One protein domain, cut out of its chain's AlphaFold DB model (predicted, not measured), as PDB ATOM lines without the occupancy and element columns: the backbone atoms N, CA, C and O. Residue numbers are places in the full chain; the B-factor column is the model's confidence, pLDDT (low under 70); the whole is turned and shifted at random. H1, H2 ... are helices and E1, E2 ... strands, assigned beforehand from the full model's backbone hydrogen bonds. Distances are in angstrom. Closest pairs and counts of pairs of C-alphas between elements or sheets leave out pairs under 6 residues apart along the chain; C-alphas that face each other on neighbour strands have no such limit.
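What this domain is: This is residues 110 to 293 of the 298 residues of an uncharacterized protein of Deltaproteobacteria bacterium (UniProt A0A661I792). A twisted wall of seven strands has two helices, H1 and H3, over one face and no named helix over the other; the loop of residues 264 to 273 sticks out, and a tail runs to Ala 293. The 184 printed residues hold E1 E2 E3 H1 E4 H2 H3 E5 E6 E7 in chain order. The mixed sheet runs E1 E2 E3 E4 E5 E6 E7; the class is mixed, helices and strands, with under half of the residues in named elements. It is compact, radius of gyration of the C-alphas 17.7 A, spanning 58 by 43 by 29 A.

Where its parts are: The strands are E1, residues 110 to 113, from C-alpha 110 at (177.217, 159.453, 136.548); E2, 120 to 124; E3, 127 to 136, 27.8 A long; E4, 192 to 199, 22.3 A; E5, 231 to 235; E6, 241 to 245; and E7, 254 to 258, ending at C-alpha 258 (183.065, 136.719, 133.263). The helices are H1, residues 158 to 184, 36.2 A, with a kink of 36 degrees near residue 168; H2, 202 to 205; and H3, 207 to 221, 21.3 A.

How they stand to each other: E3 and E4 are parallel, with N 132 and O 194 at 2.9 A, and so are E4 and E5, with N 197 and O 233 at 2.8 A. E1 E2 E3 and E5 E6 E7 are meanders, each strand the antiparallel neighbour of the one before: N 112 and O 121 at 2.9 A, N 122 and O 129 at 3.1 A, N 234 and O 242 at 2.8 A, N 243 and O 256 at 2.7 A. E3, H1, E4 and E4, H2 H3, E5 are strand-helix-strand units, parallel neighbour strands with helices between, both with right-handed crossovers. H1 and H3 on one face make two layers, sheet and helices. H1, height 7.9 A, is over E3 and E4; its closest C-alphas to E3 are those of Lys 180 and Gln 132, 6.4 A apart. H3, height 9.5 A, is over E6 and only just over E7, where 3 of its C-alphas fall. H1 and H3 touch, the C-alphas of Asp 166 and Gln 216 closest at 6.6 A, at a steep tilt of 47 degrees, the same way. H2 is not on the sheet. Every O i to N i+4 pair is within hydrogen-bond range in H3, 16 of 23 in H1; H2 is too short for one.

The domain as a whole: The C-alphas farthest apart, of Met 188 and Ala 293, are 59.3 A apart. The printed part has no cut. The link E3 to H1 is long, with 21 residues. Mean pLDDT of the printed part is 75.2; 60 residues are under 70, among them 139 to 162, 260 to 275 and 286 to 293.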
ATOM      1  N   GLU A 110     176.467 158.183 136.633       94.31
ATOM      2  CA  GLU A 110     177.217 159.453 136.548       94.31
ATOM      3  C   GLU A 110     178.550 159.287 135.796       94.31
ATOM      4  O   GLU A 110     179.609 159.718 136.243       94.31
ATOM      5  N   ILE A 111     178.508 158.569 134.667       96.06
ATOM      6  CA  ILE A 111     179.697 158.305 133.855       96.06
ATOM      7  C   ILE A 111     180.025 159.567 133.050       96.06
ATOM      8  O   ILE A 111     179.244 159.970 132.185       96.06
ATOM      9  N   HIS A 112     181.193 160.155 133.300       94.75
ATOM     10  CA  HIS A 112     181.638 161.403 132.679       94.75
ATOM     11  C   HIS A 112     183.048 161.286 132.102       94.75
ATOM     12  O   HIS A 112     183.947 160.756 132.760       94.75
ATOM     13  N   LYS A 113     183.255 161.828 130.899       93.94
ATOM     14  CA  LYS A 113     184.581 162.058 130.320       93.94
ATOM     15  C   LYS A 113     185.332 163.110 131.130       93.94
ATOM     16  O   LYS A 113     184.764 164.126 131.523       93.94
ATOM     17  N   VAL A 114     186.616 162.858 131.363       88.19
ATOM     18  CA  VAL A 114     187.553 163.814 131.963       88.19
ATOM     19  C   VAL A 114     188.804 163.867 131.076       88.19
ATOM     20  O   VAL A 114     189.104 162.899 130.375       88.19
ATOM     21  N   GLU A 115     189.492 165.010 131.038       72.88
ATOM     22  CA  GLU A 115     190.570 165.260 130.062       72.88
ATOM     23  C   GLU A 115     191.985 165.260 130.675       72.88
ATOM     24  O   GLU A 115     192.952 164.907 130.004       72.88
ATOM     25  N   GLU A 116     192.152 165.611 131.958       72.94
ATOM     26  CA  GLU A 116     193.499 165.835 132.511       72.94
ATOM     27  C   GLU A 116     194.127 164.604 133.180       72.94
ATOM     28  O   GLU A 116     195.252 164.199 132.869       72.94
ATOM     29  N   THR A 117     193.441 164.022 134.163       76.94
ATOM     30  CA  THR A 117     194.062 163.090 135.125       76.94
ATOM     31  C   THR A 117     193.379 161.717 135.182       76.94
ATOM     32  O   THR A 117     193.949 160.766 135.720       76.94
ATOM     33  N   ALA A 118     192.225 161.576 134.532       88.31
ATOM     34  CA  ALA A 118     191.479 160.349 134.250       88.31
ATOM     35  C   ALA A 118     190.912 160.463 132.833       88.31
ATOM     36  O   ALA A 118     190.782 161.575 132.335       88.31
ATOM     37  N   ASP A 119     190.583 159.334 132.214       91.88
ATOM     38  CA  ASP A 119     189.841 159.322 130.955       91.88
ATOM     39  C   ASP A 119     188.329 159.354 131.255       91.88
ATOM     40  O   ASP A 119     187.582 160.079 130.608       91.88
ATOM     41  N   LEU A 120     187.871 158.648 132.300       95.00
ATOM     42  CA  LEU A 120     186.472 158.650 132.747       95.00
ATOM     43  C   LEU A 120     186.369 158.768 134.273       95.00
ATOM     44  O   LEU A 120     187.261 158.343 135.008       95.00
ATOM     45  N   THR A 121     185.240 159.265 134.759       95.19
ATOM     46  CA  THR A 121     184.806 159.133 136.158       95.19
ATOM     47  C   THR A 121     183.418 158.518 136.204       95.19
ATOM     48  O   THR A 121     182.667 158.641 135.241       95.19
ATOM     49  N   ALA A 122     183.102 157.801 137.280       96.56
ATOM     50  CA  ALA A 122     181.764 157.262 137.510       96.56
ATOM     51  C   ALA A 122     181.532 156.989 138.998       96.56
ATOM     52  O   ALA A 122     182.481 156.933 139.783       96.56
ATOM     53  N   SER A 123     180.281 156.755 139.377       94.56
ATOM     54  CA  SER A 123     179.890 156.400 140.739       94.56
ATOM     55  C   SER A 123     179.258 155.009 140.791       94.56
ATOM     56  O   SER A 123     178.504 154.612 139.900       94.56
ATOM     57  N   LYS A 124     179.573 154.241 141.838       93.12
ATOM     58  CA  LYS A 124     178.950 152.941 142.128       93.12
ATOM     59  C   LYS A 124     178.813 152.749 143.630       93.12
ATOM     60  O   LYS A 124     179.797 152.835 144.360       93.12
ATOM     61  N   VAL A 125     177.587 152.483 144.090       90.12
ATOM     62  CA  VAL A 125     177.253 152.272 145.515       90.12
ATOM     63  C   VAL A 125     177.835 153.394 146.402       90.12
ATOM     64  O   VAL A 125     178.515 153.151 147.397       90.12
ATOM     65  N   GLY A 126     177.642 154.650 145.979       87.06
ATOM     66  CA  GLY A 126     178.106 155.841 146.705       87.06
ATOM     67  C   GLY A 126     179.626 156.048 146.728       87.06
ATOM     68  O   GLY A 126     180.118 156.854 147.517       87.06
ATOM     69  N   ARG A 127     180.389 155.322 145.902       92.31
ATOM     70  CA  ARG A 127     181.839 155.490 145.763       92.31
ATOM     71  C   ARG A 127     182.183 156.047 144.394       92.31
ATOM     72  O   ARG A 127     181.736 155.512 143.383       92.31
ATOM     73  N   ASN A 128     183.045 157.058 144.384       94.94
ATOM     74  CA  ASN A 128     183.564 157.656 143.161       94.94
ATOM     75  C   ASN A 128     184.758 156.862 142.639       94.94
ATOM     76  O   ASN A 128     185.668 156.510 143.395       94.94
ATOM     77  N   TYR A 129     184.766 156.648 141.333       96.25
ATOM     78  CA  TYR A 129     185.820 155.986 140.591       96.25
ATOM     79  C   TYR A 129     186.412 156.937 139.558       96.25
ATOM     80  O   TYR A 129     185.702 157.722 138.932       96.25
ATOM     81  N   ALA A 130     187.722 156.828 139.368       95.25
ATOM     82  CA  ALA A 130     188.451 157.432 138.266       95.25
ATOM     83  C   ALA A 130     189.046 156.303 137.422       95.25
ATOM     84  O   ALA A 130     189.644 155.380 137.978       95.25
ATOM     85  N   PHE A 131     188.876 156.362 136.105       95.75
ATOM     86  CA  PHE A 131     189.312 155.330 135.171       95.75
ATOM     87  C   PHE A 131     190.340 155.886 134.192       95.75
ATOM     88  O   PHE A 131     190.145 156.942 133.595       95.75
ATOM     89  N   GLN A 132     191.420 155.138 133.991       93.81
ATOM     90  CA  GLN A 132     192.428 155.375 132.965       93.81
ATOM     91  C   GLN A 132     192.370 154.197 132.002       93.81
ATOM     92  O   GLN A 132     192.742 153.081 132.360       93.81
ATOM     93  N   VAL A 133     191.889 154.448 130.795       93.38
ATOM     94  CA  VAL A 133     191.702 153.456 129.746       93.38
ATOM     95  C   VAL A 133     192.973 153.364 128.914       93.38
ATOM     96  O   VAL A 133     193.532 154.367 128.471       93.38
ATOM     97  N   VAL A 134     193.466 152.151 128.703       90.62
ATOM     98  CA  VAL A 134     194.598 151.877 127.826       90.62
ATOM     99  C   VAL A 134     194.288 150.711 126.915       90.62
ATOM    100  O   VAL A 134     193.825 149.659 127.348       90.62
ATOM    101  N   ARG A 135     194.574 150.899 125.633       88.00
ATOM    102  CA  ARG A 135     194.468 149.846 124.638       88.00
ATOM    103  C   ARG A 135     195.805 149.132 124.455       88.00
ATOM    104  O   ARG A 135     196.858 149.772 124.425       88.00
ATOM    105  N   ILE A 136     195.764 147.810 124.308       82.62
ATOM    106  CA  ILE A 136     196.927 146.990 123.952       82.62
ATOM    107  C   ILE A 136     196.876 146.668 122.456       82.62
ATOM    108  O   ILE A 136     195.988 145.963 121.988       82.62
ATOM    109  N   ASN A 137     197.851 147.183 121.700       66.75
ATOM    110  CA  ASN A 137     197.814 147.229 120.225       66.75
ATOM    111  C   ASN A 137     198.584 146.086 119.550       66.75
ATOM    112  O   ASN A 137     199.068 146.233 118.418       66.75
ATOM    113  N   LYS A 138     198.786 144.979 120.260       70.00
ATOM    114  CA  LYS A 138     199.704 143.917 119.858       70.00
ATOM    115  C   LYS A 138     198.966 142.597 119.778       70.00
ATOM    116  O   LYS A 138     198.343 142.182 120.743       70.00
ATOM    117  N   LEU A 139     199.091 141.970 118.611       65.44
ATOM    118  CA  LEU A 139     198.652 140.604 118.402       65.44
ATOM    119  C   LEU A 139     199.582 139.680 119.193       65.44
ATOM    120  O   LEU A 139     200.801 139.698 118.979       65.44
ATOM    121  N   LEU A 140     199.006 138.866 120.064       67.19
ATOM    122  CA  LEU A 140     199.539 137.630 120.601       67.19
ATOM    123  C   LEU A 140     199.752 136.686 119.417       67.19
ATOM    124  O   LEU A 140     198.966 135.789 119.142       67.19
ATOM    125  N   LYS A 141     200.822 136.911 118.649       59.22
ATOM    126  CA  LYS A 141     201.216 135.997 117.579       59.22
ATOM    127  C   LYS A 141     201.701 134.702 118.218       59.22
ATOM    128  O   LYS A 141     202.903 134.504 118.404       59.22
ATOM    129  N   THR A 142     200.784 133.795 118.526       53.78
ATOM    130  CA  THR A 142     201.140 132.404 118.760       53.78
ATOM    131  C   THR A 142     201.686 131.892 117.438       53.78
ATOM    132  O   THR A 142     200.953 131.774 116.460       53.78
ATOM    133  N   LYS A 143     202.998 131.642 117.353       48.91
ATOM    134  CA  LYS A 143     203.543 130.874 116.233       48.91
ATOM    135  C   LYS A 143     202.825 129.521 116.253       48.91
ATOM    136  O   LYS A 143     203.198 128.650 117.037       48.91
ATOM    137  N   THR A 144     201.814 129.340 115.407       46.19
ATOM    138  CA  THR A 144     201.255 128.039 115.016       46.19
ATOM    139  C   THR A 144     202.275 127.358 114.104       46.19
ATOM    140  O   THR A 144     202.059 127.115 112.925       46.19
ATOM    141  N   GLY A 145     203.490 127.183 114.615       41.16
ATOM    142  CA  GLY A 145     204.611 126.636 113.877       41.16
ATOM    143  C   GLY A 145     204.913 125.248 114.404       41.16
ATOM    144  O   GLY A 145     205.562 125.141 115.439       41.16
ATOM    145  N   LYS A 146     204.514 124.228 113.634       43.19
ATOM    146  CA  LYS A 146     204.999 122.829 113.661       43.19
ATOM    147  C   LYS A 146     204.302 121.795 114.554       43.19
ATOM    148  O   LYS A 146     204.783 120.668 114.597       43.19
ATOM    149  N   PHE A 147     203.178 122.098 115.198       43.50
ATOM    150  CA  PHE A 147     202.438 121.090 115.974       43.50
ATOM    151  C   PHE A 147     200.982 120.968 115.515       43.50
ATOM    152  O   PHE A 147     200.067 121.048 116.323       43.50
ATOM    153  N   GLU A 148     200.766 120.732 114.218       41.75
ATOM    154  CA  GLU A 148     199.496 120.208 113.681       41.75
ATOM    155  C   GLU A 148     199.312 118.726 114.066       41.75
ATOM    156  O   GLU A 148     199.060 117.865 113.229       41.75
ATOM    157  N   ASN A 149     199.467 118.395 115.350       44.19
ATOM    158  CA  ASN A 149     198.962 117.125 115.849       44.19
ATOM    159  C   ASN A 149     197.497 117.347 116.198       44.19
ATOM    160  O   ASN A 149     197.188 118.057 117.152       44.19
ATOM    161  N   GLN A 150     196.619 116.710 115.425       46.34
ATOM    162  CA  GLN A 150     195.157 116.851 115.461       46.34
ATOM    163  C   GLN A 150     194.513 116.547 116.832       46.34
ATOM    164  O   GLN A 150     193.340 116.839 117.021       46.34
ATOM    165  N   ASN A 151     195.289 116.048 117.806       47.62
ATOM    166  CA  ASN A 151     194.837 115.683 119.155       47.62
ATOM    167  C   ASN A 151     195.432 116.559 120.281       47.62
ATOM    168  O   ASN A 151     195.317 116.212 121.453       47.62
ATOM    169  N   ARG A 152     196.120 117.665 119.966       48.19
ATOM    170  CA  ARG A 152     196.581 118.651 120.964       48.19
ATOM    171  C   ARG A 152     195.930 119.997 120.688       48.19
ATOM    172  O   ARG A 152     195.476 120.247 119.576       48.19
ATOM    173  N   SER A 153     195.899 120.866 121.701       49.66
ATOM    174  CA  SER A 153     195.470 122.258 121.531       49.66
ATOM    175  C   SER A 153     196.105 122.851 120.278       49.66
ATOM    176  O   SER A 153     197.284 122.562 120.038       49.66
ATOM    177  N   PRO A 154     195.404 123.704 119.504       53.59
ATOM    178  CA  PRO A 154     196.040 124.455 118.415       53.59
ATOM    179  C   PRO A 154     197.265 125.250 118.909       53.59
ATOM    180  O   PRO A 154     198.116 125.669 118.123       53.59
ATOM    181  N   TYR A 155     197.400 125.393 120.232       53.75
ATOM    182  CA  TYR A 155     198.519 126.003 120.918       53.75
ATOM    183  C   TYR A 155     199.502 124.996 121.568       53.75
ATOM    184  O   TYR A 155     200.540 125.433 122.039       53.75
ATOM    185  N   GLY A 156     199.305 123.679 121.570       59.12
ATOM    186  CA  GLY A 156     200.241 122.715 122.187       59.12
ATOM    187  C   GLY A 156     200.041 122.516 123.702       59.12
ATOM    188  O   GLY A 156     198.943 122.716 124.210       59.12
ATOM    189  N   ALA A 157     201.068 122.060 124.431       65.56
ATOM    190  CA  ALA A 157     200.951 121.778 125.869       65.56
ATOM    191  C   ALA A 157     200.793 123.071 126.696       65.56
ATOM    192  O   ALA A 157     201.323 124.113 126.316       65.56
ATOM    193  N   ILE A 158     200.136 123.009 127.864       67.19
ATOM    194  CA  ILE A 158     199.937 124.166 128.768       67.19
ATOM    195  C   ILE A 158     201.259 124.899 129.061       67.19
ATOM    196  O   ILE A 158     201.319 126.127 129.016       67.19
ATOM    197  N   SER A 159     202.346 124.157 129.276       68.62
ATOM    198  CA  SER A 159     203.688 124.716 129.489       68.62
ATOM    199  C   SER A 159     204.212 125.524 128.293       68.62
ATOM    200  O   SER A 159     204.900 126.525 128.488       68.62
ATOM    201  N   ASP A 160     203.866 125.138 127.063       66.44
ATOM    202  CA  ASP A 160     204.226 125.863 125.840       66.44
ATOM    203  C   ASP A 160     203.350 127.106 125.642       66.44
ATOM    204  O   ASP A 160     203.794 128.104 125.068       66.44
ATOM    205  N   ILE A 161     202.098 127.073 126.109       67.38
ATOM    206  CA  ILE A 161     201.213 128.244 126.136       67.38
ATOM    207  C   ILE A 161     201.762 129.281 127.121       67.38
ATOM    208  O   ILE A 161     201.978 130.420 126.711       67.38
ATOM    209  N   HIS A 162     202.105 128.878 128.349       69.56
ATOM    210  CA  HIS A 162     202.756 129.752 129.333       69.56
ATOM    211  C   HIS A 162     204.042 130.374 128.789       69.56
ATOM    212  O   HIS A 162     204.142 131.590 128.702       69.56
ATOM    213  N   LYS A 163     204.995 129.568 128.305       70.06
ATOM    214  CA  LYS A 163     206.268 130.097 127.782       70.06
ATOM    215  C   LYS A 163     206.100 131.130 126.666       70.06
ATOM    216  O   LYS A 163     206.925 132.023 126.544       70.06
ATOM    217  N   ARG A 164     205.071 131.004 125.822       68.38
ATOM    218  CA  ARG A 164     204.837 131.956 124.721       68.38
ATOM    219  C   ARG A 164     204.077 133.198 125.165       68.38
ATOM    220  O   ARG A 164     204.345 134.273 124.639       68.38
ATOM    221  N   LEU A 165     203.110 133.051 126.068       71.06
ATOM    222  CA  LEU A 165     202.266 134.158 126.506       71.06
ATOM    223  C   LEU A 165     202.921 134.992 127.607       71.06
ATOM    224  O   LEU A 165     202.729 136.202 127.612       71.06
ATOM    225  N   ASP A 166     203.715 134.390 128.490       69.00
ATOM    226  CA  ASP A 166     204.298 135.071 129.651       69.00
ATOM    227  C   ASP A 166     205.162 136.273 129.243       69.00
ATOM    228  O   ASP A 166     204.956 137.379 129.754       69.00
ATOM    229  N   ASP A 167     206.053 136.093 128.263       66.25
ATOM    230  CA  ASP A 167     206.928 137.160 127.762       66.25
ATOM    231  C   ASP A 167     206.132 138.245 127.016       66.25
ATOM    232  O   ASP A 167     206.318 139.440 127.255       66.25
ATOM    233  N   LEU A 168     205.194 137.843 126.149       66.56
ATOM    234  CA  LEU A 168     204.414 138.770 125.320       66.56
ATOM    235  C   LEU A 168     203.450 139.617 126.152       66.56
ATOM    236  O   LEU A 168     203.330 140.826 125.946       66.56
ATOM    237  N   ILE A 169     202.746 138.991 127.091       67.44
ATOM    238  CA  ILE A 169     201.800 139.689 127.957       67.44
ATOM    239  C   ILE A 169     202.570 140.618 128.882       67.44
ATOM    240  O   ILE A 169     202.174 141.775 129.029       67.44
ATOM    241  N   SER A 170     203.706 140.166 129.417       66.81
ATOM    242  CA  SER A 170     204.527 141.014 130.268       66.81
ATOM    243  C   SER A 170     205.055 142.246 129.535       66.81
ATOM    244  O   SER A 170     204.886 143.370 130.006       66.81
ATOM    245  N   GLU A 171     205.627 142.081 128.346       69.12
ATOM    246  CA  GLU A 171     206.169 143.207 127.582       69.12
ATOM    247  C   GLU A 171     205.092 144.250 127.228       69.12
ATOM    248  O   GLU A 171     205.314 145.463 127.338       69.12
ATOM    249  N   TYR A 172     203.905 143.805 126.804       72.69
ATOM    250  CA  TYR A 172     202.896 144.711 126.256       72.69
ATOM    251  C   TYR A 172     201.962 145.307 127.305       72.69
ATOM    252  O   TYR A 172     201.630 146.493 127.211       72.69
ATOM    253  N   PHE A 173     201.554 144.531 128.309       73.31
ATOM    254  CA  PHE A 173     200.632 145.015 129.334       73.31
ATOM    255  C   PHE A 173     201.355 145.905 130.348       73.31
ATOM    256  O   PHE A 173     200.817 146.953 130.712       73.31
ATOM    257  N   TRP A 174     202.587 145.578 130.756       77.56
ATOM    258  CA  TRP A 174     203.261 146.328 131.827       77.56
ATOM    259  C   TRP A 174     203.655 147.733 131.417       77.56
ATOM    260  O   TRP A 174     203.314 148.683 132.116       77.56
ATOM    261  N   ASN A 175     204.240 147.893 130.232       77.69
ATOM    262  CA  ASN A 175     204.579 149.215 129.708       77.69
ATOM    263  C   ASN A 175     203.342 150.119 129.555       77.69
ATOM    264  O   ASN A 175     203.424 151.345 129.645       77.69
ATOM    265  N   ALA A 176     202.173 149.540 129.274       80.38
ATOM    266  CA  ALA A 176     200.910 150.265 129.187       80.38
ATOM    267  C   ALA A 176     200.370 150.651 130.576       80.38
ATOM    268  O   ALA A 176     200.032 151.816 130.801       80.38
ATOM    269  N   ILE A 177     200.342 149.699 131.511       83.69
ATOM    270  CA  ILE A 177     199.881 149.899 132.889       83.69
ATOM    271  C   ILE A 177     200.765 150.907 133.616       83.69
ATOM    272  O   ILE A 177     200.238 151.820 134.241       83.69
ATOM    273  N   GLU A 178     202.088 150.799 133.514       84.44
ATOM    274  CA  GLU A 178     203.021 151.692 134.203       84.44
ATOM    275  C   GLU A 178     202.850 153.147 133.748       84.44
ATOM    276  O   GLU A 178     202.731 154.055 134.575       84.44
ATOM    277  N   ARG A 179     202.718 153.376 132.435       85.19
ATOM    278  CA  ARG A 179     202.443 154.716 131.893       85.19
ATOM    279  C   ARG A 179     201.158 155.317 132.463       85.19
ATOM    280  O   ARG A 179     201.132 156.506 132.783       85.19
ATOM    281  N   LYS A 180     200.097 154.519 132.616       87.44
ATOM    282  CA  LYS A 180     198.825 154.976 133.201       87.44
ATOM    283  C   LYS A 180     198.900 155.133 134.722       87.44
ATOM    284  O   LYS A 180     198.407 156.125 135.252       87.44
ATOM    285  N   ASN A 181     199.589 154.232 135.411       87.38
ATOM    286  CA  ASN A 181     199.866 154.291 136.845       87.38
ATOM    287  C   ASN A 181     200.532 155.623 137.231       87.38
ATOM    288  O   ASN A 181     200.117 156.277 138.186       87.38
ATOM    289  N   LEU A 182     201.509 156.086 136.447       87.31
ATOM    290  CA  LEU A 182     202.187 157.359 136.708       87.31
ATOM    291  C   LEU A 182     201.282 158.589 136.538       87.31
ATOM    292  O   LEU A 182     201.517 159.592 137.215       87.31
ATOM    293  N   LYS A 183     200.231 158.533 135.706       85.06
ATOM    294  CA  LYS A 183     199.250 159.632 135.611       85.06
ATOM    295  C   LYS A 183     198.498 159.826 136.931       85.06
ATOM    296  O   LYS A 183     198.317 160.962 137.365       85.06
ATOM    297  N   TYR A 184     198.167 158.735 137.625       87.88
ATOM    298  CA  TYR A 184     197.490 158.795 138.924       87.88
ATOM    299  C   TYR A 184     198.332 159.372 140.057       87.88
ATOM    300  O   TYR A 184     197.776 159.782 141.073       87.88
ATOM    301  N   LYS A 185     199.653 159.489 139.891       84.62
ATOM    302  CA  LYS A 185     200.505 160.181 140.866       84.62
ATOM    303  C   LYS A 185     200.058 161.630 141.105       84.62
ATOM    304  O   LYS A 185     200.277 162.159 142.189       84.62
ATOM    305  N   LYS A 186     199.454 162.267 140.096       80.31
ATOM    306  CA  LYS A 186     198.952 163.649 140.161       80.31
ATOM    307  C   LYS A 186     197.475 163.742 140.568       80.31
ATOM    308  O   LYS A 186     196.951 164.845 140.671       80.31
ATOM    309  N   TRP A 187     196.795 162.611 140.770       81.12
ATOM    310  CA  TRP A 187     195.376 162.587 141.116       81.12
ATOM    311  C   TRP A 187     195.186 162.883 142.606       81.12
ATOM    312  O   TRP A 187     195.587 162.094 143.459       81.12
ATOM    313  N   MET A 188     194.570 164.025 142.910       73.69
ATOM    314  CA  MET A 188     194.408 164.525 144.283       73.69
ATOM    315  C   MET A 188     193.015 164.266 144.872       73.69
ATOM    316  O   MET A 188     192.817 164.426 146.075       73.69
ATOM    317  N   GLN A 189     192.037 163.881 144.048       80.50
ATOM    318  CA  GLN A 189     190.671 163.640 144.513       80.50
ATOM    319  C   GLN A 189     190.551 162.261 145.171       80.50
ATOM    320  O   GLN A 189     191.170 161.286 144.743       80.50
ATOM    321  N   LYS A 190     189.714 162.156 146.208       85.81
ATOM    322  CA  LYS A 190     189.442 160.884 146.884       85.81
ATOM    323  C   LYS A 190     188.499 160.031 146.028       85.81
ATOM    324  O   LYS A 190     187.281 160.159 146.128       85.81
ATOM    325  N   SER A 191     189.066 159.161 145.203       91.56
ATOM    326  CA  SER A 191     188.345 158.178 144.388       91.56
ATOM    327  C   SER A 191     189.082 156.841 144.373       91.56
ATOM    328  O   SER A 191     190.271 156.768 144.689       91.56
ATOM    329  N   ILE A 192     188.370 155.779 144.003       93.94
ATOM    330  CA  ILE A 192     188.990 154.507 143.638       93.94
ATOM    331  C   ILE A 192     189.602 154.682 142.249       93.94
ATOM    332  O   ILE A 192     188.904 155.017 141.290       93.94
ATOM    333  N   ARG A 193     190.916 154.494 142.139       94.69
ATOM    334  CA  ARG A 193     191.647 154.666 140.880       94.69
ATOM    335  C   ARG A 193     191.731 153.327 140.174       94.69
ATOM    336  O   ARG A 193     192.302 152.372 140.702       94.69
ATOM    337  N   CYS A 194     191.176 153.270 138.976       95.38
ATOM    338  CA  CYS A 194     191.061 152.060 138.191       95.38
ATOM    339  C   CYS A 194     191.817 152.203 136.868       95.38
ATOM    340  O   CYS A 194     191.688 153.210 136.168       95.38
ATOM    341  N   ILE A 195     192.622 151.208 136.506       94.69
ATOM    342  CA  ILE A 195     193.165 151.100 135.147       94.69
ATOM    343  C   ILE A 195     192.277 150.140 134.364       94.69
ATOM    344  O   ILE A 195     192.043 149.023 134.809       94.69
ATOM    345  N   VAL A 196     191.808 150.557 133.192       94.50
ATOM    346  CA  VAL A 196     191.045 149.702 132.281       94.50
ATOM    347  C   VAL A 196     191.924 149.346 131.097       94.50
ATOM    348  O   VAL A 196     192.407 150.224 130.390       94.50
ATOM    349  N   ILE A 197     192.142 148.059 130.876       92.25
ATOM    350  CA  ILE A 197     192.922 147.533 129.765       92.25
ATOM    351  C   ILE A 197     191.964 146.964 128.742       92.25
ATOM    352  O   ILE A 197     191.214 146.043 129.051       92.25
ATOM    353  N   VAL A 198     192.023 147.470 127.520       90.06
ATOM    354  CA  VAL A 198     191.229 146.963 126.405       90.06
ATOM    355  C   VAL A 198     192.160 146.303 125.404       90.06
ATOM    356  O   VAL A 198     193.070 146.928 124.864       90.06
ATOM    357  N   SER A 199     191.941 145.023 125.156       86.38
ATOM    358  CA  SER A 199     192.693 144.251 124.168       86.38
ATOM    359  C   SER A 199     191.752 143.768 123.078       86.38
ATOM    360  O   SER A 199     190.643 143.329 123.371       86.38
ATOM    361  N   SER A 200     192.211 143.845 121.835       75.69
ATOM    362  CA  SER A 200     191.488 143.405 120.642       75.69
ATOM    363  C   SER A 200     192.363 142.394 119.907       75.69
ATOM    364  O   SER A 200     193.188 142.764 119.067       75.69
ATOM    365  N   ASP A 201     192.263 141.136 120.321       76.75
ATOM    366  CA  ASP A 201     192.970 140.014 119.718       76.75
ATOM    367  C   ASP A 201     192.048 138.797 119.652       76.75
ATOM    368  O   ASP A 201     191.481 138.384 120.665       76.75
ATOM    369  N   LYS A 202     191.939 138.205 118.462       71.56
ATOM    370  CA  LYS A 202     191.154 136.998 118.208       71.56
ATOM    371  C   LYS A 202     191.629 135.791 119.023       71.56
ATOM    372  O   LYS A 202     190.823 134.928 119.339       71.56
ATOM    373  N   GLU A 203     192.906 135.718 119.394       74.88
ATOM    374  CA  GLU A 203     193.413 134.613 120.219       74.88
ATOM    375  C   GLU A 203     192.816 134.672 121.638       74.88
ATOM    376  O   GLU A 203     192.654 133.653 122.301       74.88
ATOM    377  N   LEU A 204     192.379 135.856 122.092       77.12
ATOM    378  CA  LEU A 204     191.655 136.023 123.356       77.12
ATOM    379  C   LEU A 204     190.205 135.524 123.289       77.12
ATOM    380  O   LEU A 204     189.485 135.678 124.274       77.12
ATOM    381  N   GLN A 205     189.758 134.943 122.171       73.88
ATOM    382  CA  GLN A 205     188.509 134.177 122.103       73.88
ATOM    383  C   GLN A 205     188.636 132.814 122.809       73.88
ATOM    384  O   GLN A 205     187.627 132.288 123.286       73.88
ATOM    385  N   ASP A 206     189.854 132.284 122.951       75.62
ATOM    386  CA  ASP A 206     190.136 131.034 123.656       75.62
ATOM    387  C   ASP A 206     190.128 131.231 125.189       75.62
ATOM    388  O   ASP A 206     190.780 132.126 125.738       75.62
ATOM    389  N   GLU A 207     189.372 130.392 125.905       76.38
ATOM    390  CA  GLU A 207     189.228 130.466 127.367       76.38
ATOM    391  C   GLU A 207     190.542 130.220 128.120       76.38
ATOM    392  O   GLU A 207     190.791 130.871 129.138       76.38
ATOM    393  N   MET A 208     191.394 129.320 127.624       77.50
ATOM    394  CA  MET A 208     192.689 129.011 128.228       77.50
ATOM    395  C   MET A 208     193.652 130.186 128.060       77.50
ATOM    396  O   MET A 208     194.289 130.605 129.028       77.50
ATOM    397  N   ILE A 209     193.714 130.775 126.861       79.19
ATOM    398  CA  ILE A 209     194.517 131.982 126.616       79.19
ATOM    399  C   ILE A 209     194.038 133.119 127.520       79.19
ATOM    400  O   ILE A 209     194.867 133.805 128.127       79.19
ATOM    401  N   ARG A 210     192.719 133.300 127.684       81.69
ATOM    402  CA  ARG A 210     192.189 134.310 128.611       81.69
ATOM    403  C   ARG A 210     192.590 134.052 130.056       81.69
ATOM    404  O   ARG A 210     193.018 134.983 130.735       81.69
ATOM    405  N   HIS A 211     192.481 132.809 130.517       82.06
ATOM    406  CA  HIS A 211     192.848 132.431 131.878       82.06
ATOM    407  C   HIS A 211     194.333 132.697 132.165       82.06
ATOM    408  O   HIS A 211     194.659 133.361 133.151       82.06
ATOM    409  N   ILE A 212     195.229 132.262 131.275       80.94
ATOM    410  CA  ILE A 212     196.677 132.492 131.405       80.94
ATOM    411  C   ILE A 212     196.985 133.989 131.361       80.94
ATOM    412  O   ILE A 212     197.735 134.496 132.196       80.94
ATOM    413  N   SER A 213     196.341 134.732 130.458       83.75
ATOM    414  CA  SER A 213     196.490 136.189 130.403       83.75
ATOM    415  C   SER A 213     196.081 136.850 131.715       83.75
ATOM    416  O   SER A 213     196.795 137.702 132.238       83.75
ATOM    417  N   CYS A 214     194.972 136.406 132.299       86.31
ATOM    418  CA  CYS A 214     194.468 136.888 133.576       86.31
ATOM    419  C   CYS A 214     195.436 136.596 134.736       86.31
ATOM    420  O   CYS A 214     195.684 137.468 135.573       86.31
ATOM    421  N   GLN A 215     196.026 135.396 134.776       85.44
ATOM    422  CA  GLN A 215     197.074 135.044 135.740       85.44
ATOM    423  C   GLN A 215     198.292 135.960 135.614       85.44
ATOM    424  O   GLN A 215     198.777 136.469 136.627       85.44
ATOM    425  N   GLN A 216     198.761 136.202 134.389       84.19
ATOM    426  CA  GLN A 216     199.905 137.076 134.151       84.19
ATOM    427  C   GLN A 216     199.596 138.517 134.549       84.19
ATOM    428  O   GLN A 216     200.378 139.118 135.286       84.19
ATOM    429  N   ILE A 217     198.408 139.027 134.202       85.56
ATOM    430  CA  ILE A 217     197.929 140.344 134.646       85.56
ATOM    431  C   ILE A 217     197.941 140.449 136.185       85.56
ATOM    432  O   ILE A 217     198.403 141.438 136.752       85.56
ATOM    433  N   ARG A 218     197.491 139.419 136.909       87.56
ATOM    434  CA  ARG A 218     197.573 139.415 138.379       87.56
ATOM    435  C   ARG A 218     199.023 139.446 138.869       87.56
ATOM    436  O   ARG A 218     199.317 140.157 139.829       87.56
ATOM    437  N   ASN A 219     199.913 138.674 138.250       83.38
ATOM    438  CA  ASN A 219     201.300 138.543 138.693       83.38
ATOM    439  C   ASN A 219     202.074 139.856 138.544       83.38
ATOM    440  O   ASN A 219     202.670 140.315 139.519       83.38
ATOM    441  N   GLY A 220     202.037 140.497 137.374       81.25
ATOM    442  CA  GLY A 220     202.855 141.693 137.164       81.25
ATOM    443  C   GLY A 220     202.341 142.960 137.842       81.25
ATOM    444  O   GLY A 220     203.149 143.838 138.126       81.25
ATOM    445  N   ILE A 221     201.063 143.037 138.243       84.94
ATOM    446  CA  ILE A 221     200.579 144.118 139.129       84.94
ATOM    447  C   ILE A 221     201.422 144.210 140.412       84.94
ATOM    448  O   ILE A 221     201.686 145.309 140.900       84.94
ATOM    449  N   HIS A 222     201.842 143.067 140.966       84.00
ATOM    450  CA  HIS A 222     202.641 143.001 142.198       84.00
ATOM    451  C   HIS A 222     204.147 143.146 141.967       84.00
ATOM    452  O   HIS A 222     204.895 143.212 142.937       84.00
ATOM    453  N   LEU A 223     204.589 143.217 140.709       82.31
ATOM    454  CA  LEU A 223     205.976 143.520 140.350       82.31
ATOM    455  C   LEU A 223     206.228 145.030 140.218       82.31
ATOM    456  O   LEU A 223     207.372 145.447 140.059       82.31
ATOM    457  N   LEU A 224     205.182 145.861 140.296       79.56
ATOM    458  CA  LEU A 224     205.322 147.313 140.263       79.56
ATOM    459  C   LEU A 224     205.997 147.820 141.542       79.56
ATOM    460  O   LEU A 224     205.455 147.664 142.636       79.56
ATOM    461  N   GLU A 225     207.125 148.519 141.398       80.00
ATOM    462  CA  GLU A 225     207.833 149.135 142.531       80.00
ATOM    463  C   GLU A 225     206.950 150.128 143.300       80.00
ATOM    464  O   GLU A 225     207.019 150.234 144.526       80.00
ATOM    465  N   LYS A 226     206.119 150.887 142.572       85.19
ATOM    466  CA  LYS A 226     205.170 151.855 143.134       85.19
ATOM    467  C   LYS A 226     203.827 151.767 142.426       85.19
ATOM    468  O   LYS A 226     203.748 151.897 141.206       85.19
ATOM    469  N   ARG A 227     202.757 151.632 143.212       89.56
ATOM    470  CA  ARG A 227     201.378 151.529 142.729       89.56
ATOM    471  C   ARG A 227     200.543 152.729 143.183       89.56
ATOM    472  O   ARG A 227     200.439 153.010 144.373       89.56
ATOM    473  N   TYR A 228     199.930 153.411 142.222       90.88
ATOM    474  CA  TYR A 228     199.041 154.564 142.389       90.88
ATOM    475  C   TYR A 228     197.611 154.263 141.917       90.88
ATOM    476  O   TYR A 228     196.842 155.184 141.668       90.88
ATOM    477  N   PHE A 229     197.252 152.990 141.778       92.75
ATOM    478  CA  PHE A 229     195.897 152.550 141.470       92.75
ATOM    479  C   PHE A 229     195.469 151.438 142.424       92.75
ATOM    480  O   PHE A 229     196.299 150.749 143.027       92.75
ATOM    481  N   ASP A 230     194.161 151.298 142.570       93.31
ATOM    482  CA  ASP A 230     193.526 150.438 143.561       93.31
ATOM    483  C   ASP A 230     192.922 149.195 142.887       93.31
ATOM    484  O   ASP A 230     192.882 148.109 143.470       93.31
ATOM    485  N   GLU A 231     192.496 149.337 141.629       95.19
ATOM    486  CA  GLU A 231     191.797 148.292 140.884       95.19
ATOM    487  C   GLU A 231     192.191 148.272 139.401       95.19
ATOM    488  O   GLU A 231     192.645 149.271 138.838       95.19
ATOM    489  N   LEU A 232     192.008 147.125 138.750       94.19
ATOM    490  CA  LEU A 232     192.258 146.963 137.320       94.19
ATOM    491  C   LEU A 232     191.098 146.215 136.674       94.19
ATOM    492  O   LEU A 232     190.658 145.195 137.189       94.19
ATOM    493  N   ILE A 233     190.621 146.702 135.536       93.50
ATOM    494  CA  ILE A 233     189.642 146.012 134.699       93.50
ATOM    495  C   ILE A 233     190.338 145.615 133.405       93.50
ATOM    496  O   ILE A 233     191.002 146.432 132.780       93.50
ATOM    497  N   TRP A 234     190.180 144.371 132.980       92.38
ATOM    498  CA  TRP A 234     190.656 143.889 131.693       92.38
ATOM    499  C   TRP A 234     189.475 143.472 130.821       92.38
ATOM    500  O   TRP A 234     188.662 142.647 131.232       92.38
ATOM    501  N   LEU A 235     189.390 144.049 129.624       89.81
ATOM    502  CA  LEU A 235     188.369 143.807 128.610       89.81
ATOM    503  C   LEU A 235     189.032 143.142 127.385       89.81
ATOM    504  O   LEU A 235     189.678 143.840 126.594       89.81
ATOM    505  N   PRO A 236     188.911 141.807 127.220       83.00
ATOM    506  CA  PRO A 236     189.355 141.098 126.020       83.00
ATOM    507  C   PRO A 236     188.487 141.462 124.812       83.00
ATOM    508  O   PRO A 236     187.556 142.248 124.932       83.00
ATOM    509  N   ASP A 237     188.806 140.944 123.630       69.25
ATOM    510  CA  ASP A 237     188.179 141.362 122.368       69.25
ATOM    511  C   ASP A 237     186.640 141.254 122.396       69.25
ATOM    512  O   ASP A 237     185.932 142.234 122.160       69.25
ATOM    513  N   THR A 238     186.128 140.109 122.850       63.41
ATOM    514  CA  THR A 238     184.710 139.865 123.173       63.41
ATOM    515  C   THR A 238     184.557 139.482 124.649       63.41
ATOM    516  O   THR A 238     185.520 139.071 125.301       63.41
ATOM    517  N   GLY A 239     183.346 139.625 125.196       65.56
ATOM    518  CA  GLY A 239     183.056 139.297 126.593       65.56
ATOM    519  C   GLY A 239     183.341 140.409 127.610       65.56
ATOM    520  O   GLY A 239     183.802 141.508 127.286       65.56
ATOM    521  N   ASN A 240     183.012 140.107 128.868       69.69
ATOM    522  CA  ASN A 240     183.025 141.057 129.985       69.69
ATOM    523  C   ASN A 240     184.354 141.027 130.770       69.69
ATOM    524  O   ASN A 240     184.574 141.874 131.636       69.69
ATOM    525  N   GLY A 241     185.259 140.093 130.460       84.81
ATOM    526  CA  GLY A 241     186.642 140.080 130.937       84.81
ATOM    527  C   GLY A 241     186.793 139.894 132.448       84.81
ATOM    528  O   GLY A 241     186.034 139.145 133.061       84.81
ATOM    529  N   ALA A 242     187.778 140.566 133.050       89.88
ATOM    530  CA  ALA A 242     188.125 140.405 134.463       89.88
ATOM    531  C   ALA A 242     188.257 141.737 135.218       89.88
ATOM    532  O   ALA A 242     188.666 142.752 134.660       89.88
ATOM    533  N   TRP A 243     187.948 141.711 136.511       92.62
ATOM    534  CA  TRP A 243     188.179 142.772 137.485       92.62
ATOM    535  C   TRP A 243     189.133 142.268 138.557       92.62
ATOM    536  O   TRP A 243     188.867 141.276 139.230       92.62
ATOM    537  N   PHE A 244     190.215 142.993 138.771       92.81
ATOM    538  CA  PHE A 244     191.150 142.772 139.854       92.81
ATOM    539  C   PHE A 244     190.949 143.825 140.937       92.81
ATOM    540  O   PHE A 244     191.178 145.016 140.708       92.81
ATOM    541  N   LYS A 245     190.561 143.380 142.132       93.62
ATOM    542  CA  LYS A 245     190.609 144.197 143.345       93.62
ATOM    543  C   LYS A 245     191.930 143.928 144.044       93.62
ATOM    544  O   LYS A 245     192.193 142.802 144.468       93.62
ATOM    545  N   ILE A 246     192.798 144.933 144.105       92.44
ATOM    546  CA  ILE A 246     194.223 144.691 144.319       92.44
ATOM    547  C   ILE A 246     194.582 144.871 145.792       92.44
ATOM    548  O   ILE A 246     194.520 145.971 146.337       92.44
ATOM    549  N   GLY A 247     195.010 143.783 146.434       90.12
ATOM    550  CA  GLY A 247     195.520 143.820 147.800       90.12
ATOM    551  C   GLY A 247     196.967 144.318 147.897       90.12
ATOM    552  O   GLY A 247     197.612 144.666 146.903       90.12
ATOM    553  N   ASN A 248     197.509 144.334 149.114       86.31
ATOM    554  CA  ASN A 248     198.919 144.680 149.343       86.31
ATOM    555  C   ASN A 248     199.862 143.529 148.972       86.31
ATOM    556  O   ASN A 248     201.025 143.760 148.666       86.31
ATOM    557  N   LYS A 249     199.361 142.291 149.015       85.94
ATOM    558  CA  LYS A 249     200.083 141.070 148.637       85.94
ATOM    559  C   LYS A 249     199.328 140.329 147.537       85.94
ATOM    560  O   LYS A 249     198.107 140.452 147.448       85.94
ATOM    561  N   ARG A 250     200.031 139.487 146.768       83.62
ATOM    562  CA  ARG A 250     199.440 138.652 145.704       83.62
ATOM    563  C   ARG A 250     198.227 137.853 146.177       83.62
ATOM    564  O   ARG A 250     197.208 137.855 145.501       83.62
ATOM    565  N   GLN A 251     198.318 137.235 147.351       84.69
ATOM    566  CA  GLN A 251     197.260 136.395 147.927       84.69
ATOM    567  C   GLN A 251     196.005 137.183 148.332       84.69
ATOM    568  O   GLN A 251     194.966 136.593 148.585       84.69
ATOM    569  N   GLN A 252     196.103 138.511 148.430       88.56
ATOM    570  CA  GLN A 252     194.985 139.391 148.769       88.56
ATOM    571  C   GLN A 252     194.318 139.992 147.526       88.56
ATOM    572  O   GLN A 252     193.321 140.698 147.658       88.56
ATOM    573  N   THR A 253     194.881 139.785 146.330       89.38
ATOM    574  CA  THR A 253     194.258 140.248 145.090       89.38
ATOM    575  C   THR A 253     193.159 139.291 144.680       89.38
ATOM    576  O   THR A 253     193.423 138.137 144.350       89.38
ATOM    577  N   GLN A 254     191.939 139.812 144.651       91.06
ATOM    578  CA  GLN A 254     190.766 139.085 144.193       91.06
ATOM    579  C   GLN A 254     190.587 139.322 142.697       91.06
ATOM    580  O   GLN A 254     190.742 140.452 142.223       91.06
ATOM    581  N   CYS A 255     190.263 138.262 141.964       90.50
ATOM    582  CA  CYS A 255     189.949 138.317 140.545       90.50
ATOM    583  C   CYS A 255     188.491 137.925 140.352       90.50
ATOM    584  O   CYS A 255     188.102 136.817 140.703       90.50
ATOM    585  N   PHE A 256     187.700 138.807 139.757       89.12
ATOM    586  CA  PHE A 256     186.329 138.534 139.367       89.12
ATOM    587  C   PHE A 256     186.277 138.459 137.849       89.12
ATOM    588  O   PHE A 256     186.592 139.451 137.201       89.12
ATOM    589  N   ALA A 257     185.879 137.336 137.264       85.69
ATOM    590  CA  ALA A 257     185.833 137.200 135.813       85.69
ATOM    591  C   ALA A 257     184.460 136.770 135.303       85.69
ATOM    592  O   ALA A 257     183.703 136.077 135.983       85.69
ATOM    593  N   ASP A 258     184.167 137.201 134.081       80.56
ATOM    594  CA  ASP A 258     183.065 136.719 133.263       80.56
ATOM    595  C   ASP A 258     183.562 136.526 131.831       80.56
ATOM    596  O   ASP A 258     183.725 137.471 131.050       80.56
ATOM    597  N   TRP A 259     183.848 135.266 131.515       71.38
ATOM    598  CA  TRP A 259     184.378 134.858 130.220       71.38
ATOM    599  C   TRP A 259     183.297 134.698 129.153       71.38
ATOM    600  O   TRP A 259     183.644 134.533 127.986       71.38
ATOM    601  N   LYS A 260     182.008 134.733 129.523       63.25
ATOM    602  CA  LYS A 260     180.907 134.505 128.586       63.25
ATOM    603  C   LYS A 260     180.298 135.831 128.138       63.25
ATOM    604  O   LYS A 260     179.852 136.638 128.948       63.25
ATOM    605  N   ASP A 261     180.193 136.023 126.828       52.88
ATOM    606  CA  ASP A 261     179.390 137.103 126.246       52.88
ATOM    607  C   ASP A 261     177.943 136.609 126.079       52.88
ATOM    608  O   ASP A 261     177.498 136.292 124.979       52.88
ATOM    609  N   ILE A 262     177.227 136.399 127.193       51.81
ATOM    610  CA  ILE A 262     175.816 135.980 127.133       51.81
ATOM    611  C   ILE A 262     174.977 137.207 126.740       51.81
ATOM    612  O   ILE A 262     175.018 138.189 127.490       51.81
ATOM    613  N   PRO A 263     174.212 137.166 125.627       47.03
ATOM    614  CA  PRO A 263     173.303 138.241 125.247       47.03
ATOM    615  C   PRO A 263     172.328 138.560 126.380       47.03
ATOM    616  O   PRO A 263     171.802 137.649 127.027       47.03
ATOM    617  N   ASP A 264     172.068 139.848 126.607       47.31
ATOM    618  CA  ASP A 264     171.216 140.315 127.708       47.31
ATOM    619  C   ASP A 264     169.786 139.735 127.641       47.31
ATOM    620  O   ASP A 264     169.133 139.594 128.668       47.31
ATOM    621  N   GLU A 265     169.334 139.297 126.462       42.50
ATOM    622  CA  GLU A 265     168.007 138.714 126.206       42.50
ATOM    623  C   GLU A 265     167.794 137.318 126.825       42.50
ATOM    624  O   GLU A 265     166.656 136.912 127.046       42.50
ATOM    625  N   ILE A 266     168.867 136.583 127.143       44.06
ATOM    626  CA  ILE A 266     168.790 135.259 127.800       44.06
ATOM    627  C   ILE A 266     168.865 135.404 129.335       44.06
ATOM    628  O   ILE A 266     168.697 134.438 130.083       44.06
ATOM    629  N   ARG A 267     169.114 136.616 129.844       45.34
ATOM    630  CA  ARG A 267     169.291 136.873 131.274       45.34
ATOM    631  C   ARG A 267     167.926 137.103 131.922       45.34
ATOM    632  O   ARG A 267     167.433 138.223 131.991       45.34
ATOM    633  N   ILE A 268     167.312 136.003 132.359       36.56
ATOM    634  CA  ILE A 268     166.096 136.017 133.182       36.56
ATOM    635  C   ILE A 268     166.374 136.812 134.469       36.56
ATOM    636  O   ILE A 268     167.487 136.796 134.995       36.56
ATOM    637  N   SER A 269     165.347 137.547 134.876       38.56
ATOM    638  CA  SER A 269     165.298 138.668 135.806       38.56
ATOM    639  C   SER A 269     165.871 138.461 137.214       38.56
ATOM    640  O   SER A 269     166.056 137.350 137.702       38.56
ATOM    641  N   ASP A 270     166.012 139.631 137.843       35.62
ATOM    642  CA  ASP A 270     166.003 139.938 139.274       35.62
ATOM    643  C   ASP A 270     167.355 139.973 140.005       35.62
ATOM    644  O   ASP A 270     168.129 139.024 140.035       35.62
ATOM    645  N   GLU A 271     167.624 141.183 140.507       38.22
ATOM    646  CA  GLU A 271     168.392 141.580 141.693       38.22
ATOM    647  C   GLU A 271     169.603 140.699 142.096       38.22
ATOM    648  O   GLU A 271     169.495 139.533 142.452       38.22
ATOM    649  N   ASP A 272     170.790 141.321 142.099       38.78
ATOM    650  CA  ASP A 272     172.050 140.842 142.708       38.78
ATOM    651  C   ASP A 272     172.956 139.837 141.977       38.78
ATOM    652  O   ASP A 272     173.966 139.398 142.538       38.78
ATOM    653  N   PHE A 273     172.763 139.566 140.684       40.97
ATOM    654  CA  PHE A 273     173.808 138.857 139.935       40.97
ATOM    655  C   PHE A 273     174.986 139.777 139.580       40.97
ATOM    656  O   PHE A 273     174.974 140.522 138.597       40.97
ATOM    657  N   ILE A 274     176.055 139.691 140.380       50.66
ATOM    658  CA  ILE A 274     177.383 140.190 140.014       50.66
ATOM    659  C   ILE A 274     177.771 139.497 138.699       50.66
ATOM    660  O   ILE A 274     177.970 138.284 138.673       50.66
ATOM    661  N   LEU A 275     177.867 140.268 137.604       61.62
ATOM    662  CA  LEU A 275     178.258 139.777 136.271       61.62
ATOM    663  C   LEU A 275     179.505 138.891 136.336       61.62
ATOM    664  O   LEU A 275     179.580 137.864 135.675       61.62
ATOM    665  N   ARG A 276     180.460 139.288 137.178       73.94
ATOM    666  CA  ARG A 276     181.742 138.622 137.380       73.94
ATOM    667  C   ARG A 276     181.722 137.800 138.666       73.94
ATOM    668  O   ARG A 276     181.372 138.311 139.726       73.94
ATOM    669  N   ARG A 277     182.157 136.543 138.597       80.12
ATOM    670  CA  ARG A 277     182.321 135.684 139.783       80.12
ATOM    671  C   ARG A 277     183.768 135.694 140.228       80.12
ATOM    672  O   ARG A 277     184.651 135.818 139.384       80.12
ATOM    673  N   GLU A 278     184.010 135.566 141.529       84.38
ATOM    674  CA  GLU A 278     185.375 135.384 142.022       84.38
ATOM    675  C   GLU A 278     185.944 134.083 141.443       84.38
ATOM    676  O   GLU A 278     185.309 133.030 141.509       84.38
ATOM    677  N   VAL A 279     187.113 134.184 140.817       83.88
ATOM    678  CA  VAL A 279     187.830 133.072 140.200       83.88
ATOM    679  C   VAL A 279     189.159 132.926 140.916       83.88
ATOM    680  O   VAL A 279     189.983 133.846 140.915       83.88
ATOM    681  N   ASP A 280     189.392 131.745 141.483       84.31
ATOM    682  CA  ASP A 280     190.728 131.372 141.918       84.31
ATOM    683  C   ASP A 280     191.548 130.997 140.686       84.31
ATOM    684  O   ASP A 280     191.437 129.900 140.142       84.31
ATOM    685  N   LEU A 281     192.363 131.942 140.227       82.38
ATOM    686  CA  LEU A 281     193.183 131.750 139.043       82.38
ATOM    687  C   LEU A 281     194.208 130.622 139.204       82.38
ATOM    688  O   LEU A 281     194.655 130.122 138.188       82.38
ATOM    689  N   ASP A 282     194.593 130.210 140.415       81.88
ATOM    690  CA  ASP A 282     195.588 129.143 140.594       81.88
ATOM    691  C   ASP A 282     194.966 127.735 140.519       81.88
ATOM    692  O   ASP A 282     195.668 126.771 140.216       81.88
ATOM    693  N   THR A 283     193.656 127.604 140.754       80.50
ATOM    694  CA  THR A 283     192.962 126.301 140.815       80.50
ATOM    695  C   THR A 283     191.841 126.140 139.787       80.50
ATOM    696  O   THR A 283     191.523 125.021 139.390       80.50
ATOM    697  N   SER A 284     191.263 127.238 139.297       74.12
ATOM    698  CA  SER A 284     190.127 127.248 138.361       74.12
ATOM    699  C   SER A 284     190.585 127.224 136.899       74.12
ATOM    700  O   SER A 284     190.158 128.052 136.089       74.12
ATOM    701  N   ILE A 285     191.492 126.304 136.565       71.81
ATOM    702  CA  ILE A 285     191.989 126.128 135.195       71.81
ATOM    703  C   ILE A 285     190.822 125.627 134.321       71.81
ATOM    704  O   ILE A 285     190.193 124.629 134.686       71.81
ATOM    705  N   PRO A 286     190.500 126.284 133.186       67.81
ATOM    706  CA  PRO A 286     189.440 125.831 132.291       67.81
ATOM    707  C   PRO A 286     189.658 124.373 131.877       67.81
ATOM    708  O   PRO A 286     190.765 123.994 131.489       67.81
ATOM    709  N   PHE A 287     188.608 123.552 131.969       56.62
ATOM    710  CA  PHE A 287     188.692 122.131 131.640       56.62
ATOM    711  C   PHE A 287     188.972 121.980 130.144       56.62
ATOM    712  O   PHE A 287     188.099 122.206 129.306       56.62
ATOM    713  N   TRP A 288     190.199 121.603 129.805       52.28
ATOM    714  CA  TRP A 288     190.562 121.270 128.439       52.28
ATOM    715  C   TRP A 288     190.285 119.777 128.257       52.28
ATOM    716  O   TRP A 288     190.877 118.950 128.949       52.28
ATOM    717  N   LYS A 289     189.335 119.410 127.388       42.72
ATOM    718  CA  LYS A 289     189.175 118.005 126.997       42.72
ATOM    719  C   LYS A 289     190.403 117.622 126.172       42.72
ATOM    720  O   LYS A 289     190.410 117.809 124.961       42.72
ATOM    721  N   GLU A 290     191.434 117.092 126.816       42.28
ATOM    722  CA  GLU A 290     192.319 116.166 126.122       42.28
ATOM    723  C   GLU A 290     191.447 114.951 125.786       42.28
ATOM    724  O   GLU A 290     191.019 114.224 126.686       42.28
ATOM    725  N   GLU A 291     191.081 114.766 124.514       36.84
ATOM    726  CA  GLU A 291     190.559 113.463 124.110       36.84
ATOM    727  C   GLU A 291     191.624 112.423 124.481       36.84
ATOM    728  O   GLU A 291     192.799 112.617 124.140       36.84
ATOM    729  N   PRO A 292     191.269 111.355 125.219       35.56
ATOM    730  CA  PRO A 292     192.236 110.329 125.557       35.56
ATOM    731  C   PRO A 292     192.838 109.812 124.254       35.56
ATOM    732  O   PRO A 292     192.106 109.493 123.316       35.56
ATOM    733  N   ALA A 293     194.172 109.761 124.194       42.22
ATOM    734  CA  ALA A 293     194.883 109.174 123.071       42.22
ATOM    735  C   ALA A 293     194.255 107.810 122.785       42.22
ATOM    736  O   ALA A 293     194.281 106.935 123.647       42.22
TER     737      ALA A 293